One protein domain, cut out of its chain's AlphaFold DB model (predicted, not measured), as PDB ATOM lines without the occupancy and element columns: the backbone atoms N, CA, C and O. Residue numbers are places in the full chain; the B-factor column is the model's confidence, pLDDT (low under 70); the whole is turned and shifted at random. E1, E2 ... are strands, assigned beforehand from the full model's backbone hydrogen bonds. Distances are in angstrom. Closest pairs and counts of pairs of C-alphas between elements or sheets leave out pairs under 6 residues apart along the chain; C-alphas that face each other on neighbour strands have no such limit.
ATOM      1  N   ASN A  19      98.788 123.673 107.836       91.12
ATOM      2  CA  ASN A  19      97.985 124.796 108.306       91.12
ATOM      3  C   ASN A  19      97.125 125.365 107.173       91.12
ATOM      4  O   ASN A  19      97.611 125.571 106.061       91.12
ATOM      5  N   LEU A  20      95.856 125.620 107.480       89.94
ATOM      6  CA  LEU A  20      94.890 126.308 106.630       89.94
ATOM      7  C   LEU A  20      95.164 127.812 106.611       89.94
ATOM      8  O   LEU A  20      95.105 128.433 105.553       89.94
ATOM      9  N   LEU A  21      95.493 128.372 107.777       90.38
ATOM     10  CA  LEU A  21      95.841 129.777 107.958       90.38
ATOM     11  C   LEU A  21      97.102 129.885 108.815       90.38
ATOM     12  O   LEU A  21      97.239 129.187 109.820       90.38
ATOM     13  N   VAL A  22      98.013 130.772 108.417       90.56
ATOM     14  CA  VAL A  22      99.176 131.169 109.220       90.56
ATOM     15  C   VAL A  22      99.322 132.678 109.119       90.56
ATOM     16  O   VAL A  22      99.771 133.196 108.099       90.56
ATOM     17  N   GLU A  23      98.950 133.372 110.185       92.88
ATOM     18  CA  GLU A  23      99.111 134.812 110.345       92.88
ATOM     19  C   GLU A  23      99.910 135.118 111.623       92.88
ATOM     20  O   GLU A  23     100.069 134.255 112.491       92.88
ATOM     21  N   PRO A  24     100.467 136.333 111.775       93.81
ATOM     22  CA  PRO A  24     101.194 136.702 112.983       93.81
ATOM     23  C   PRO A  24     100.318 136.550 114.235       93.81
ATOM     24  O   PRO A  24      99.414 137.341 114.484       93.81
ATOM     25  N   GLY A  25     100.616 135.530 115.038       92.25
ATOM     26  CA  GLY A  25      99.908 135.246 116.283       92.25
ATOM     27  C   GLY A  25      98.625 134.422 116.146       92.25
ATOM     28  O   GLY A  25      97.995 134.188 117.173       92.25
ATOM     29  N   ILE A  26      98.250 133.967 114.943       94.94
ATOM     30  CA  ILE A  26      97.091 133.087 114.722       94.94
ATOM     31  C   ILE A  26      97.463 131.976 113.734       94.94
ATOM     32  O   ILE A  26      98.001 132.244 112.659       94.94
ATOM     33  N   ALA A  27      97.140 130.729 114.066       95.12
ATOM     34  CA  ALA A  27      97.249 129.601 113.149       95.12
ATOM     35  C   ALA A  27      95.970 128.762 113.171       95.12
ATOM     36  O   ALA A  27      95.406 128.510 114.232       95.12
ATOM     37  N   GLU A  28      95.538 128.291 112.004       95.00
ATOM     38  CA  GLU A  28      94.417 127.357 111.880       95.00
ATOM     39  C   GLU A  28      94.873 126.093 111.168       95.00
ATOM     40  O   GLU A  28      95.509 126.164 110.116       95.00
ATOM     41  N   TYR A  29      94.562 124.929 111.726       94.19
ATOM     42  CA  TYR A  29      94.968 123.634 111.184       94.19
ATOM     43  C   TYR A  29      94.006 122.526 111.603       94.19
ATOM     44  O   TYR A  29      93.301 122.642 112.603       94.19
ATOM     45  N   ILE A  30      93.954 121.441 110.831       93.25
ATOM     46  CA  ILE A  30      93.197 120.254 111.232       93.25
ATOM     47  C   ILE A  30      94.079 119.405 112.142       93.25
ATOM     48  O   ILE A  30      95.225 119.108 111.809       93.25
ATOM     49  N   THR A  31      93.527 118.987 113.275       91.88
ATOM     50  CA  THR A  31      94.141 118.014 114.179       91.88
ATOM     51  C   THR A  31      93.320 116.736 114.232       91.88
ATOM     52  O   THR A  31      92.102 116.747 114.045       91.88
ATOM     53  N   LEU A  32      93.999 115.623 114.504       90.06
ATOM     54  CA  LEU A  32      93.386 114.329 114.774       90.06
ATOM     55  C   LEU A  32      93.763 113.902 116.193       90.06
ATOM     56  O   LEU A  32      94.934 113.668 116.480       90.06
ATOM     57  N   THR A  33      92.777 113.826 117.087       87.88
ATOM     58  CA  THR A  33      92.970 113.317 118.452       87.88
ATOM     59  C   THR A  33      92.126 112.061 118.634       87.88
ATOM     60  O   THR A  33      90.896 112.125 118.671       87.88
ATOM     61  N   GLY A  34      92.784 110.902 118.715       86.62
ATOM     62  CA  GLY A  34      92.100 109.611 118.611       86.62
ATOM     63  C   GLY A  34      91.443 109.474 117.235       86.62
ATOM     64  O   GLY A  34      92.130 109.577 116.227       86.62
ATOM     65  N   ASN A  35      90.116 109.322 117.202       86.25
ATOM     66  CA  ASN A  35      89.324 109.253 115.962       86.25
ATOM     67  C   ASN A  35      88.541 110.546 115.665       86.25
ATOM     68  O   ASN A  35      87.678 110.563 114.788       86.25
ATOM     69  N   ILE A  36      88.799 111.627 116.406       89.50
ATOM     70  CA  ILE A  36      88.079 112.891 116.247       89.50
ATOM     71  C   ILE A  36      88.966 113.875 115.495       89.50
ATOM     72  O   ILE A  36      90.005 114.310 115.997       89.50
ATOM     73  N   TYR A  37      88.518 114.252 114.302       92.62
ATOM     74  CA  TYR A  37      89.086 115.369 113.560       92.62
ATOM     75  C   TYR A  37      88.521 116.682 114.101       92.62
ATOM     76  O   TYR A  37      87.314 116.799 114.315       92.62
ATOM     77  N   SER A  38      89.378 117.677 114.316       94.19
ATOM     78  CA  SER A  38      88.977 119.017 114.746       94.19
ATOM     79  C   SER A  38      89.674 120.089 113.917       94.19
ATOM     80  O   SER A  38      90.826 119.918 113.532       94.19
ATOM     81  N   LEU A  39      88.993 121.206 113.665       94.44
ATOM     82  CA  LEU A  39      89.644 122.456 113.299       94.44
ATOM     83  C   LEU A  39      90.188 123.085 114.577       94.44
ATOM     84  O   LEU A  39      89.419 123.412 115.483       94.44
ATOM     85  N   THR A  40      91.500 123.223 114.647       94.75
ATOM     86  CA  THR A  40      92.203 123.872 115.743       94.75
ATOM     87  C   THR A  40      92.578 125.280 115.320       94.75
ATOM     88  O   THR A  40      93.300 125.456 114.340       94.75
ATOM     89  N   THR A  41      92.111 126.270 116.077       95.56
ATOM     90  CA  THR A  41      92.546 127.665 115.958       95.56
ATOM     91  C   THR A  41      93.417 127.988 117.163       95.56
ATOM     92  O   THR A  41      92.930 128.024 118.295       95.56
ATOM     93  N   GLU A  42      94.703 128.199 116.924       95.75
ATOM     94  CA  GLU A  42      95.698 128.599 117.914       95.75
ATOM     95  C   GLU A  42      95.907 130.114 117.861       95.75
ATOM     96  O   GLU A  42      96.107 130.685 116.791       95.75
ATOM     97  N   ILE A  43      95.881 130.763 119.027       95.56
ATOM     98  CA  ILE A  43      96.139 132.194 119.194       95.56
ATOM     99  C   ILE A  43      97.306 132.356 120.170       95.56
ATOM    100  O   ILE A  43      97.230 131.967 121.342       95.56
ATOM    101  N   ALA A  44      98.393 132.960 119.695       94.12
ATOM    102  CA  ALA A  44      99.615 133.141 120.466       94.12
ATOM    103  C   ALA A  44      99.336 133.894 121.776       94.12
ATOM    104  O   ALA A  44      98.758 134.978 121.774       94.12
ATOM    105  N   ASN A  45      99.801 133.334 122.895       93.50
ATOM    106  CA  ASN A  45      99.602 133.849 124.259       93.50
ATOM    107  C   ASN A  45      98.157 133.806 124.796       93.50
ATOM    108  O   ASN A  45      97.930 134.264 125.913       93.50
ATOM    109  N   PHE A  46      97.199 133.237 124.057       93.25
ATOM    110  CA  PHE A  46      95.814 133.060 124.519       93.25
ATOM    111  C   PHE A  46      95.418 131.588 124.659       93.25
ATOM    112  O   PHE A  46      94.655 131.250 125.561       93.25
ATOM    113  N   GLY A  47      95.954 130.708 123.809       93.94
ATOM    114  CA  GLY A  47      95.670 129.272 123.825       93.94
ATOM    115  C   GLY A  47      95.125 128.790 122.487       93.94
ATOM    116  O   GLY A  47      95.441 129.356 121.444       93.94
ATOM    117  N   PHE A  48      94.308 127.741 122.513       94.56
ATOM    118  CA  PHE A  48      93.691 127.182 121.315       94.56
ATOM    119  C   PHE A  48      92.221 126.843 121.551       94.56
ATOM    120  O   PHE A  48      91.785 126.601 122.678       94.56
ATOM    121  N   THR A  49      91.462 126.798 120.463       94.69
ATOM    122  CA  THR A  49      90.092 126.283 120.434       94.69
ATOM    123  C   THR A  49      90.003 125.151 119.422       94.69
ATOM    124  O   THR A  49      90.684 125.186 118.401       94.69
ATOM    125  N   ASN A  50      89.186 124.140 119.721       94.44
ATOM    126  CA  ASN A  50      88.969 122.986 118.853       94.44
ATOM    127  C   ASN A  50      87.490 122.890 118.489       94.44
ATOM    128  O   ASN A  50      86.635 122.842 119.375       94.44
ATOM    129  N   PHE A  51      87.209 122.793 117.196       93.00
ATOM    130  CA  PHE A  51      85.871 122.571 116.667       93.00
ATOM    131  C   PHE A  51      85.827 121.225 115.942       93.00
ATOM    132  O   PHE A  51      86.528 121.068 114.944       93.00
ATOM    133  N   PRO A  52      85.039 120.241 116.407       93.38
ATOM    134  CA  PRO A  52      84.980 118.932 115.767       93.38
ATOM    135  C   PRO A  52      84.439 119.037 114.337       93.38
ATOM    136  O   PRO A  52      83.472 119.754 114.071       93.38
ATOM    137  N   LEU A  53      85.053 118.292 113.419       91.44
ATOM    138  CA  LEU A  53      84.727 118.282 111.998       91.44
ATOM    139  C   LEU A  53      84.410 116.867 111.518       91.44
ATOM    140  O   LEU A  53      85.156 115.925 111.770       91.44
ATOM    141  N   SER A  54      83.347 116.741 110.727       91.62
ATOM    142  CA  SER A  54      83.055 115.517 109.963       91.62
ATOM    143  C   SER A  54      83.515 115.599 108.505       91.62
ATOM    144  O   SER A  54      83.506 114.592 107.804       91.62
ATOM    145  N   TYR A  55      83.906 116.785 108.030       90.88
ATOM    146  CA  TYR A  55      84.332 117.022 106.652       90.88
ATOM    147  C   TYR A  55      85.492 118.015 106.608       90.88
ATOM    148  O   TYR A  55      85.560 118.938 107.418       90.88
ATOM    149  N   CYS A  56      86.393 117.846 105.641       90.38
ATOM    150  CA  CYS A  56      87.456 118.797 105.367       90.38
ATOM    151  C   CYS A  56      86.853 120.095 104.807       90.38
ATOM    152  O   CYS A  56      86.208 120.042 103.756       90.38
ATOM    153  N   PRO A  57      87.093 121.260 105.433       88.44
ATOM    154  CA  PRO A  57      86.576 122.540 104.952       88.44
ATOM    155  C   PRO A  57      87.199 122.977 103.615       88.44
ATOM    156  O   PRO A  57      86.613 123.798 102.919       88.44
ATOM    157  N   CYS A  58      88.357 122.425 103.229       88.81
ATOM    158  CA  CYS A  58      89.040 122.789 101.984       88.81
ATOM    159  C   CYS A  58      88.574 121.975 100.766       88.81
ATOM    160  O   CYS A  58      88.429 122.533  99.685       88.81
ATOM    161  N   CYS A  59      88.372 120.659 100.913       89.69
ATOM    162  CA  CYS A  59      88.073 119.760  99.785       89.69
ATOM    163  C   CYS A  59      86.760 118.968  99.933       89.69
ATOM    164  O   CYS A  59      86.428 118.144  99.080       89.69
ATOM    165  N   GLY A  60      86.027 119.147 101.036       88.25
ATOM    166  CA  GLY A  60      84.756 118.461 101.298       88.25
ATOM    167  C   GLY A  60      84.870 116.957 101.577       88.25
ATOM    168  O   GLY A  60      83.851 116.279 101.687       88.25
ATOM    169  N   ARG A  61      86.085 116.407 101.686       89.38
ATOM    170  CA  ARG A  61      86.334 114.999 102.038       89.38
ATOM    171  C   ARG A  61      85.747 114.679 103.415       89.38
ATOM    172  O   ARG A  61      85.992 115.426 104.356       89.38
ATOM    173  N   LYS A  62      85.027 113.561 103.555       88.56
ATOM    174  CA  LYS A  62      84.540 113.080 104.858       88.56
ATOM    175  C   LYS A  62      85.722 112.647 105.734       88.56
ATOM    176  O   LYS A  62      86.595 111.918 105.274       88.56
ATOM    177  N   LEU A  63      85.750 113.107 106.978       86.62
ATOM    178  CA  LEU A  63      86.781 112.803 107.968       86.62
ATOM    179  C   LEU A  63      86.213 111.833 109.010       86.62
ATOM    180  O   LEU A  63      85.050 111.955 109.390       86.62
ATOM    181  N   GLY A  64      87.016 110.867 109.460       74.25
ATOM    182  CA  GLY A  64      86.590 109.881 110.464       74.25
ATOM    183  C   GLY A  64      85.791 108.691 109.917       74.25
ATOM    184  O   GLY A  64      85.156 107.987 110.691       74.25
ATOM    185  N   ASP A  65      85.827 108.443 108.605       64.81
ATOM    186  CA  ASP A  65      85.384 107.174 108.003       64.81
ATOM    187  C   ASP A  65      86.553 106.166 108.060       64.81
ATOM    188  O   ASP A  65      87.155 105.791 107.054       64.81
ATOM    189  N   HIS A  66      86.983 105.833 109.274       52.22
ATOM    190  CA  HIS A  66      87.796 104.648 109.525       52.22
ATOM    191  C   HIS A  66      86.941 103.724 110.380       52.22
ATOM    192  O   HIS A  66      86.666 104.033 111.539       52.22
ATOM    193  N   ASP A  67      86.437 102.691 109.702       41.66
ATOM    194  CA  ASP A  67      85.768 101.508 110.249       41.66
ATOM    195  C   ASP A  67      86.572 100.888 111.402       41.66
ATOM    196  O   ASP A  67      87.817 100.782 111.264       41.66
TER     197      ASP A  67
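What this domain is: This is residues 19 to 67 of the 67 residues of an uncharacterized protein of Secundilactobacillus pentosiphilus (UniProt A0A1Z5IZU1). Look for a single twisted sheet of four antiparallel strands, E1 to E4, joined by tight turns and followed by a long tail, residues 53 to 67, that loops round past the end of E4; the outline of the whole is flat. E1 is a short edge strand beside the first part of E2, and the hairpin of E2 and E3 runs on beyond it. The printed part has 49 residues with no named helix and four named strands, E1, E2, E3 and E4 along the chain and in the same order across the sheet; the class is all strand. It is only just loose, close to compact, with a radius of gyration of the C-alphas of 11.7 A, and it spans 38 by 21 by 11 A.

How they stand to each other: Begin with E1, residues 19 to 23, an edge strand. E2, residues 26 to 33, is its antiparallel neighbour at 154 degrees between directions, and the two form a hairpin; look for N 23 and O 26, 2.9 A apart and within hydrogen-bond range. The C-alphas of Asn 19 and Tyr 29 face each other at 4.3 A. One residue further, at Ile 30, E2 bends by 59 degrees. E3, residues 36 to 43, forms a hairpin with E2, antiparallel at 156 degrees; N 29 and O 40 are within hydrogen-bond range at 3.0 A, and beyond the bend N 31 and O 38 are at 2.9 A. E4, residues 47 to 52, is the other edge strand and forms a hairpin with E3, antiparallel at 151 degrees; N 41 and O 49 are within hydrogen-bond range at 2.9 A. E1 and E4 are apart. The four strands make a meander, each the antiparallel neighbour of the one before.

Where its parts are: Find C-alpha 19 at (97.985, 124.796, 108.306); from there E1 runs 10.3 A to C-alpha 23. E2 covers 20.5 A from Ile 26 to Thr 33, where its C-alpha stands at (92.970, 113.317, 118.452). E3 runs 21.1 A from Ile 36 to Ile 43. E4 runs 16.9 A from Gly 47 to Pro 52, ending at C-alpha 52, (84.980, 118.932, 115.767).

The domain as a whole: The printed part runs from residue 19 to residue 67, the chain's last, without a cut. The two C-alphas farthest apart are those of Pro 24 and Asp 67, 38.5 A. The three links between strands are tight. After E4, residues 53 to 67 hold no named element, and their C-alphas lie 8 to 21 A from the mean of all C-alphas. In the B-factor column you find a mean pLDDT of 89.2 over the printed part; residues 65 to 67 are under 70, where the model's confidence is low.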